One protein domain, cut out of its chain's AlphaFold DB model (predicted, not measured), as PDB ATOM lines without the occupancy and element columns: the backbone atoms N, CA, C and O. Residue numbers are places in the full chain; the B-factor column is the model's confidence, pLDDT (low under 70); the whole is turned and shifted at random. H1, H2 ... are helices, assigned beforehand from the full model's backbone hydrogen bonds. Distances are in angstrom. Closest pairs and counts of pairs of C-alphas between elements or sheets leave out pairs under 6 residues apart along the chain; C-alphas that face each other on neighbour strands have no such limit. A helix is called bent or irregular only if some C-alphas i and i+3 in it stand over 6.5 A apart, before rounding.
ATOM      1  N   GLY A   5     -30.591 -22.172 115.676       91.38
ATOM      2  CA  GLY A   5     -29.400 -21.342 115.905       91.38
ATOM      3  C   GLY A   5     -28.280 -21.602 114.889       91.38
ATOM      4  O   GLY A   5     -27.647 -20.665 114.412       91.38
ATOM      5  N   GLY A   6     -28.104 -22.859 114.468       93.69
ATOM      6  CA  GLY A   6     -27.149 -23.218 113.420       93.69
ATOM      7  C   GLY A   6     -27.525 -22.652 112.048       93.69
ATOM      8  O   GLY A   6     -26.640 -22.301 111.274       93.69
ATOM      9  N   LEU A   7     -28.822 -22.496 111.749       94.38
ATOM     10  CA  LEU A   7     -29.276 -21.833 110.517       94.38
ATOM     11  C   LEU A   7     -28.916 -20.348 110.505       94.38
ATOM     12  O   LEU A   7     -28.470 -19.842 109.479       94.38
ATOM     13  N   VAL A   8     -29.102 -19.660 111.636       95.19
ATOM     14  CA  VAL A   8     -28.789 -18.228 111.766       95.19
ATOM     15  C   VAL A   8     -27.296 -17.985 111.553       95.19
ATOM     16  O   VAL A   8     -26.919 -17.084 110.806       95.19
ATOM     17  N   GLN A   9     -26.451 -18.834 112.141       94.44
ATOM     18  CA  GLN A   9     -25.003 -18.744 111.981       94.44
ATOM     19  C   GLN A   9     -24.555 -19.077 110.551       94.44
ATOM     20  O   GLN A   9     -23.801 -18.318 109.955       94.44
ATOM     21  N   LYS A  10     -25.078 -20.154 109.954       93.06
ATOM     22  CA  LYS A  10     -24.738 -20.569 108.581       93.06
ATOM     23  C   LYS A  10     -25.183 -19.559 107.517       93.06
ATOM     24  O   LYS A  10     -24.546 -19.440 106.478       93.06
ATOM     25  N   ALA A  11     -26.246 -18.801 107.781       94.81
ATOM     26  CA  ALA A  11     -26.681 -17.697 106.927       94.81
ATOM     27  C   ALA A  11     -25.825 -16.420 107.079       94.81
ATOM     28  O   ALA A  11     -26.132 -15.415 106.441       94.81
ATOM     29  N   GLY A  12     -24.794 -16.429 107.936       95.88
ATOM     30  CA  GLY A  12     -23.931 -15.276 108.210       95.88
ATOM     31  C   GLY A  12     -24.625 -14.155 108.986       95.88
ATOM     32  O   GLY A  12     -24.081 -13.062 109.108       95.88
ATOM     33  N   LEU A  13     -25.833 -14.399 109.504       96.88
ATOM     34  CA  LEU A  13     -26.629 -13.346 110.131       96.88
ATOM     35  C   LEU A  13     -26.023 -12.893 111.455       96.88
ATOM     36  O   LEU A  13     -26.083 -11.710 111.745       96.88
ATOM     37  N   VAL A  14     -25.399 -13.802 112.212       96.12
ATOM     38  CA  VAL A  14     -24.728 -13.454 113.476       96.12
ATOM     39  C   VAL A  14     -23.651 -12.394 113.240       96.12
ATOM     40  O   VAL A  14     -23.650 -11.379 113.927       96.12
ATOM     41  N   ASP A  15     -22.801 -12.588 112.232       97.38
ATOM     42  CA  ASP A  15     -21.711 -11.658 111.920       97.38
ATOM     43  C   ASP A  15     -22.238 -10.351 111.315       97.38
ATOM     44  O   ASP A  15     -21.788  -9.266 111.673       97.38
ATOM     45  N   LEU A  16     -23.225 -10.436 110.415       98.06
ATOM     46  CA  LEU A  16     -23.808  -9.264 109.752       98.06
ATOM     47  C   LEU A  16     -24.578  -8.346 110.708       98.06
ATOM     48  O   LEU A  16     -24.724  -7.159 110.415       98.06
ATOM     49  N   THR A  17     -25.098  -8.884 111.811       97.69
ATOM     50  CA  THR A  17     -25.878  -8.124 112.795       97.69
ATOM     51  C   THR A  17     -25.153  -7.923 114.121       97.69
ATOM     52  O   THR A  17     -25.780  -7.429 115.050       97.69
ATOM     53  N   ASP A  18     -23.888  -8.336 114.243       97.44
ATOM     54  CA  ASP A  18     -23.126  -8.314 115.505       97.44
ATOM     55  C   ASP A  18     -23.872  -8.999 116.675       97.44
ATOM     56  O   ASP A  18     -23.957  -8.488 117.789       97.44
ATOM     57  N   ASP A  19     -24.513 -10.141 116.392       96.25
ATOM     58  CA  ASP A  19     -25.395 -10.883 117.317       96.25
ATOM     59  C   ASP A  19     -26.512 -10.034 117.973       96.25
ATOM     60  O   ASP A  19     -27.054 -10.394 119.024       96.25
ATOM     61  N   ASP A  20     -26.922  -8.915 117.359       98.06
ATOM     62  CA  ASP A  20     -28.065  -8.144 117.843       98.06
ATOM     63  C   ASP A  20     -29.373  -8.928 117.643       98.06
ATOM     64  O   ASP A  20     -30.020  -8.932 116.588       98.06
ATOM     65  N   ARG A  21     -29.799  -9.578 118.727       96.56
ATOM     66  CA  ARG A  21     -31.018 -10.393 118.774       96.56
ATOM     67  C   ARG A  21     -32.285  -9.595 118.506       96.56
ATOM     68  O   ARG A  21     -33.241 -10.176 117.994       96.56
ATOM     69  N   ALA A  22     -32.323  -8.304 118.834       98.12
ATOM     70  CA  ALA A  22     -33.484  -7.476 118.531       98.12
ATOM     71  C   ALA A  22     -33.594  -7.253 117.017       98.12
ATOM     72  O   ALA A  22     -34.678  -7.415 116.452       98.12
ATOM     73  N   THR A  23     -32.465  -6.991 116.354       98.25
ATOM     74  CA  THR A  23     -32.382  -6.878 114.892       98.25
ATOM     75  C   THR A  23     -32.778  -8.191 114.201       98.25
ATOM     76  O   THR A  23     -33.639  -8.185 113.317       98.25
ATOM     77  N   LEU A  24     -32.241  -9.335 114.643       97.88
ATOM     78  CA  LEU A  24     -32.614 -10.656 114.109       97.88
ATOM     79  C   LEU A  24     -34.107 -10.951 114.288       97.88
ATOM     80  O   LEU A  24     -34.776 -11.412 113.360       97.88
ATOM     81  N   PHE A  25     -34.649 -10.661 115.471       97.62
ATOM     82  CA  PHE A  25     -36.065 -10.867 115.743       97.62
ATOM     83  C   PHE A  25     -36.948  -9.976 114.859       97.62
ATOM     84  O   PHE A  25     -37.929 -10.465 114.302       97.62
ATOM     85  N   GLY A  26     -36.570  -8.710 114.657       98.31
ATOM     86  CA  GLY A  26     -37.246  -7.802 113.728       98.31
ATOM     87  C   GLY A  26     -37.285  -8.340 112.294       98.31
ATOM     88  O   GLY A  26     -38.351  -8.374 111.680       98.31
ATOM     89  N   ALA A  27     -36.162  -8.854 111.787       97.00
ATOM     90  CA  ALA A  27     -36.100  -9.468 110.459       97.00
ATOM     91  C   ALA A  27     -36.993 -10.721 110.345       97.00
ATOM     92  O   ALA A  27     -37.684 -10.916 109.342       97.00
ATOM     93  N   PHE A  28     -37.043 -11.565 111.380       96.12
ATOM     94  CA  PHE A  28     -37.940 -12.725 111.389       96.12
ATOM     95  C   PHE A  28     -39.419 -12.337 111.460       96.12
ATOM     96  O   PHE A  28     -40.254 -13.018 110.857       96.12
ATOM     97  N   LEU A  29     -39.756 -11.249 112.158       96.88
ATOM     98  CA  LEU A  29     -41.112 -10.703 112.164       96.88
ATOM     99  C   LEU A  29     -41.526 -10.201 110.778       96.88
ATOM    100  O   LEU A  29     -42.655 -10.469 110.370       96.88
ATOM    101  N   ASP A  30     -40.622  -9.557 110.038       95.38
ATOM    102  CA  ASP A  30     -40.880  -9.129 108.659       95.38
ATOM    103  C   ASP A  30     -41.186 -10.327 107.741       95.38
ATOM    104  O   ASP A  30     -42.231 -10.377 107.087       95.38
ATOM    105  N   ILE A  31     -40.359 -11.378 107.795       92.69
ATOM    106  CA  ILE A  31     -40.595 -12.644 107.073       92.69
ATOM    107  C   ILE A  31     -41.953 -13.255 107.453       92.69
ATOM    108  O   ILE A  31     -42.704 -13.730 106.593       92.69
ATOM    109  N   ALA A  32     -42.291 -13.257 108.745       92.62
ATOM    110  CA  ALA A  32     -43.576 -13.756 109.218       92.62
ATOM    111  C   ALA A  32     -44.749 -12.906 108.694       92.62
ATOM    112  O   ALA A  32     -45.792 -13.473 108.355       92.62
ATOM    113  N   GLY A  33     -44.578 -11.586 108.599       91.81
ATOM    114  CA  GLY A  33     -45.518 -10.651 107.979       91.81
ATOM    115  C   GLY A  33     -45.786 -11.007 106.520       91.81
ATOM    116  O   GLY A  33     -46.925 -11.324 106.173       91.81
ATOM    117  N   GLN A  34     -44.731 -11.122 105.708       87.62
ATOM    118  CA  GLN A  34     -44.821 -11.488 104.287       87.62
ATOM    119  C   GLN A  34     -45.597 -12.803 104.070       87.62
ATOM    120  O   GLN A  34     -46.471 -12.906 103.205       87.62
ATOM    121  N   LEU A  35     -45.340 -13.817 104.904       86.69
ATOM    122  CA  LEU A  35     -46.045 -15.102 104.837       86.69
ATOM    123  C   LEU A  35     -47.525 -15.011 105.221       86.69
ATOM    124  O   LEU A  35     -48.346 -15.779 104.702       86.69
ATOM    125  N   ARG A  36     -47.862 -14.125 106.165       85.25
ATOM    126  CA  ARG A  36     -49.238 -13.888 106.611       85.25
ATOM    127  C   ARG A  36     -50.026 -13.089 105.576       85.25
ATOM    128  O   ARG A  36     -51.204 -13.383 105.381       85.25
ATOM    129  N   GLU A  37     -49.398 -12.132 104.914       78.00
ATOM    130  CA  GLU A  37     -50.032 -11.274 103.911       78.00
ATOM    131  C   GLU A  37     -50.300 -12.014 102.594       78.00
ATOM    132  O   GLU A  37     -51.392 -11.912 102.039       78.00
ATOM    133  N   GLY A  38     -49.383 -12.873 102.137       66.00
ATOM    134  CA  GLY A  38     -49.544 -13.622 100.882       66.00
ATOM    135  C   GLY A  38     -50.570 -14.772 100.904       66.00
ATOM    136  O   GLY A  38     -50.644 -15.541  99.940       66.00
ATOM    137  N   ARG A  39     -51.382 -14.922 101.964       59.50
ATOM    138  CA  ARG A  39     -52.365 -16.018 102.143       59.50
ATOM    139  C   ARG A  39     -53.459 -16.116 101.066       59.50
ATOM    140  O   ARG A  39     -54.184 -17.103 101.078       59.50
ATOM    141  N   ASN A  40     -53.566 -15.159 100.141       58.34
ATOM    142  CA  ASN A  40     -54.604 -15.165  99.107       58.34
ATOM    143  C   ASN A  40     -54.203 -15.788  97.757       58.34
ATOM    144  O   ASN A  40     -55.112 -16.153  97.030       58.34
ATOM    145  N   THR A  41     -52.914 -15.980  97.428       53.97
ATOM    146  CA  THR A  41     -52.456 -16.784  96.253       53.97
ATOM    147  C   THR A  41     -50.923 -16.923  96.170       53.97
ATOM    148  O   THR A  41     -50.433 -17.940  95.691       53.97
ATOM    149  N   ALA A  42     -50.148 -15.948  96.667       59.72
ATOM    150  CA  ALA A  42     -48.689 -15.880  96.477       59.72
ATOM    151  C   ALA A  42     -47.829 -16.549  97.579       59.72
ATOM    152  O   ALA A  42     -46.683 -16.918  97.328       59.72
ATOM    153  N   SER A  43     -48.346 -16.767  98.798       58.94
ATOM    154  CA  SER A  43     -47.548 -17.336  99.910       58.94
ATOM    155  C   SER A  43     -47.081 -18.774  99.668       58.94
ATOM    156  O   SER A  43     -46.051 -19.184 100.212       58.94
ATOM    157  N   GLY A  44     -47.824 -19.549  98.869       63.91
ATOM    158  CA  GLY A  44     -47.407 -20.893  98.456       63.91
ATOM    159  C   GLY A  44     -46.134 -20.865  97.607       63.91
ATOM    160  O   GLY A  44     -45.264 -21.721  97.772       63.91
ATOM    161  N   ASP A  45     -45.976 -19.836  96.772       79.19
ATOM    162  CA  ASP A  45     -44.784 -19.646  95.946       79.19
ATOM    163  C   ASP A  45     -43.583 -19.191  96.789       79.19
ATOM    164  O   ASP A  45     -42.492 -19.754  96.677       79.19
ATOM    165  N   LEU A  46     -43.794 -18.270  97.739       86.31
ATOM    166  CA  LEU A  46     -42.713 -17.726  98.568       86.31
ATOM    167  C   LEU A  46     -42.047 -18.788  99.459       86.31
ATOM    168  O   LEU A  46     -40.824 -18.947  99.429       86.31
ATOM    169  N   LYS A  47     -42.841 -19.587 100.191       88.06
ATOM    170  CA  LYS A  47     -42.305 -20.696 101.008       88.06
ATOM    171  C   LYS A  47     -41.561 -21.721 100.157       88.06
ATOM    172  O   LYS A  47     -40.507 -22.211 100.560       88.06
ATOM    173  N   THR A  48     -42.102 -22.045  98.983       90.50
ATOM    174  CA  THR A  48     -41.495 -23.027  98.079       90.50
ATOM    175  C   THR A  48     -40.170 -22.509  97.522       90.50
ATOM    176  O   THR A  48     -39.179 -23.242  97.504       90.50
ATOM    177  N   ARG A  49     -40.109 -21.231  97.129       90.88
ATOM    178  CA  ARG A  49     -38.882 -20.577  96.662       90.88
ATOM    179  C   ARG A  49     -37.798 -20.571  97.737       90.88
ATOM    180  O   ARG A  49     -36.673 -20.971  97.443       90.88
ATOM    181  N   TRP A  50     -38.126 -20.180  98.969       93.19
ATOM    182  CA  TRP A  50     -37.164 -20.193 100.077       93.19
ATOM    183  C   TRP A  50     -36.686 -21.600 100.419       93.19
ATOM    184  O   TRP A  50     -35.493 -21.797 100.631       93.19
ATOM    185  N   ARG A  51     -37.578 -22.601 100.387       93.44
ATOM    186  CA  ARG A  51     -37.184 -24.003 100.583       93.44
ATOM    187  C   ARG A  51     -36.148 -24.445  99.550       93.44
ATOM    188  O   ARG A  51     -35.146 -25.040  99.933       93.44
ATOM    189  N   ARG A  52     -36.366 -24.150  98.262       95.44
ATOM    190  CA  ARG A  52     -35.401 -24.488  97.201       95.44
ATOM    191  C   ARG A  52     -34.068 -23.767  97.393       95.44
ATOM    192  O   ARG A  52     -33.026 -24.399  97.293       95.44
ATOM    193  N   ALA A  53     -34.102 -22.471  97.699       94.00
ATOM    194  CA  ALA A  53     -32.889 -21.693  97.944       94.00
ATOM    195  C   ALA A  53     -32.072 -22.256  99.120       94.00
ATOM    196  O   ALA A  53     -30.863 -22.423  98.991       94.00
ATOM    197  N   GLY A  54     -32.737 -22.608 100.227       94.31
ATOM    198  CA  GLY A  54     -32.092 -23.222 101.387       94.31
ATOM    199  C   GLY A  54     -31.455 -24.573 101.062       94.31
ATOM    200  O   GLY A  54     -30.305 -24.791 101.416       94.31
ATOM    201  N   LEU A  55     -32.162 -25.454 100.340       94.56
ATOM    202  CA  LEU A  55     -31.608 -26.743  99.900       94.56
ATOM    203  C   LEU A  55     -30.355 -26.560  99.033       94.56
ATOM    204  O   LEU A  55     -29.333 -27.160  99.330       94.56
ATOM    205  N   HIS A  56     -30.391 -25.660  98.046       94.75
ATOM    206  CA  HIS A  56     -29.212 -25.375  97.223       94.75
ATOM    207  C   HIS A  56     -28.034 -24.810  98.023       94.75
ATOM    208  O   HIS A  56     -26.891 -25.131  97.719       94.75
ATOM    209  N   ALA A  57     -28.292 -23.963  99.023       93.50
ATOM    210  CA  ALA A  57     -27.236 -23.470  99.902       93.50
ATOM    211  C   ALA A  57     -26.620 -24.610 100.730       93.50
ATOM    212  O   ALA A  57     -25.401 -24.694 100.833       93.50
ATOM    213  N   PHE A  58     -27.441 -25.529 101.253       91.50
ATOM    214  CA  PHE A  58     -26.937 -26.718 101.942       91.50
ATOM    215  C   PHE A  58     -26.101 -27.617 101.036       91.50
ATOM    216  O   PHE A  58     -25.066 -28.099 101.485       91.50
ATOM    217  N   ASP A  59     -26.539 -27.847  99.801       93.81
ATOM    218  CA  ASP A  59     -25.831 -28.724  98.868       93.81
ATOM    219  C   ASP A  59     -24.455 -28.155  98.503       93.81
ATOM    220  O   ASP A  59     -23.470 -28.883  98.578       93.81
ATOM    221  N   ARG A  60     -24.355 -26.846  98.217       90.44
ATOM    222  CA  ARG A  60     -23.058 -26.205  97.925       90.44
ATOM    223  C   ARG A  60     -22.074 -26.296  99.083       90.44
ATOM    224  O   ARG A  60     -20.898 -26.543  98.855       90.44
ATOM    225  N   ASP A  61     -22.544 -26.121 100.314       84.62
ATOM    226  CA  ASP A  61     -21.664 -26.227 101.477       84.62
ATOM    227  C   ASP A  61     -21.128 -27.656 101.648       84.62
ATOM    228  O   ASP A  61     -19.985 -27.831 102.042       84.62
ATOM    229  N   ARG A  62     -21.914 -28.682 101.290       85.31
ATOM    230  CA  ARG A  62     -21.470 -30.089 101.321       85.31
ATOM    231  C   ARG A  62     -20.453 -30.439 100.236       85.31
ATOM    232  O   ARG A  62     -19.769 -31.442 100.380       85.31
ATOM    233  N   GLU A  63     -20.423 -29.691  99.136       78.25
ATOM    234  CA  GLU A  63     -19.437 -29.851  98.058       78.25
ATOM    235  C   GLU A  63     -18.099 -29.170  98.391       78.25
ATOM    236  O   GLU A  63     -17.090 -29.449  97.744       78.25
ATOM    237  N   HIS A  64     -18.094 -28.265  99.373       68.56
ATOM    238  CA  HIS A  64     -16.919 -27.522  99.831       68.56
ATOM    239  C   HIS A  64     -16.266 -28.096 101.104       68.56
ATOM    240  O   HIS A  64     -15.167 -27.651 101.441       68.56
ATOM    241  N   ASP A  65     -16.909 -29.059 101.771       55.31
ATOM    242  CA  ASP A  65     -16.366 -29.854 102.889       55.31
ATOM    243  C   ASP A  65     -15.648 -31.123 102.385       55.31
ATOM    244  O   ASP A  65     -14.592 -31.480 102.960       55.31
TER     245      ASP A  65
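What this domain is: This is residues 5 to 65 of the 65 residues of the protein "Conjugal transfer protein TraD" of Acetobacter cerevisiae (UniProt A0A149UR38). Two long helices, H3 and H4, meet near their ends and open as a V, and two short helices, H1 and H2, sit in the mouth of the V by the starting end of H3. The V is open, a flat and loose frame with largely empty space between its arms, and H1 and H2 are apart from H4. The printed part has 61 residues with four named helices, in the order H1, H2, H3, H4, and no named strand; the class is all helix. The whole is loose, with a radius of gyration of the C-alphas of 13.8 A, and spans 41 by 30 by 14 A.

Where its parts are: The printed part begins with H1, residues 5 to 10, whose first C-alpha, that of Gly 5, is at (-29.400, -21.342, 115.905). H2 follows as residues 13 to 16. H3, residues 21 to 40, is 31.1 A from first to last C-alpha and ends with C-alpha 40 at (-54.604, -15.165, 99.107). It is irregular: C-alphas 37 and 40 are 7.7 A apart, against about 5 A in a regular helix. H4, residues 43 to 64, is the longest helix by residues and measures 32.3 A, with C-alpha 64 at (-16.919, -27.522, 99.831).

How they stand to each other: H1 and H2 are close but not clearly touching, the closest C-alphas being those of Val 8 and Val 14, 6.5 A apart. H2 and H3 are also close but not clearly touching, with the C-alphas of Leu 13 and Leu 24 closest at 7.7 A. H1 is apart from H3. H3 touches H4 with residues 34 to 38 alone, and H4 touches H3 with residues 43 to 47 alone. Their closest C-alphas are those of Leu 35 and Ser 43, 5.6 A apart. H3 and H4 run opposite ways at a steep tilt of 48 degrees. H1 and H2 are both apart from H4. In H1 and H4 every O i to N i+4 pair is within hydrogen-bond range, in H3 14 of 16 are, and H2 is too short for such a pair.

The domain as a whole: The two C-alphas farthest apart are those of Asn 40 and Asp 65, 41.1 A. Residues 25 to 33 of H3 and residues 48 to 53 of H4 stand free. The links H1 to H2, H2 to H3 and H3 to H4 are tight, and the printed part has no cut. It ends at Asp 65, the chain's last residue. The mean pLDDT of the printed part is 88.1, and it is under 70 at residues 38 to 44 and 64 to 65.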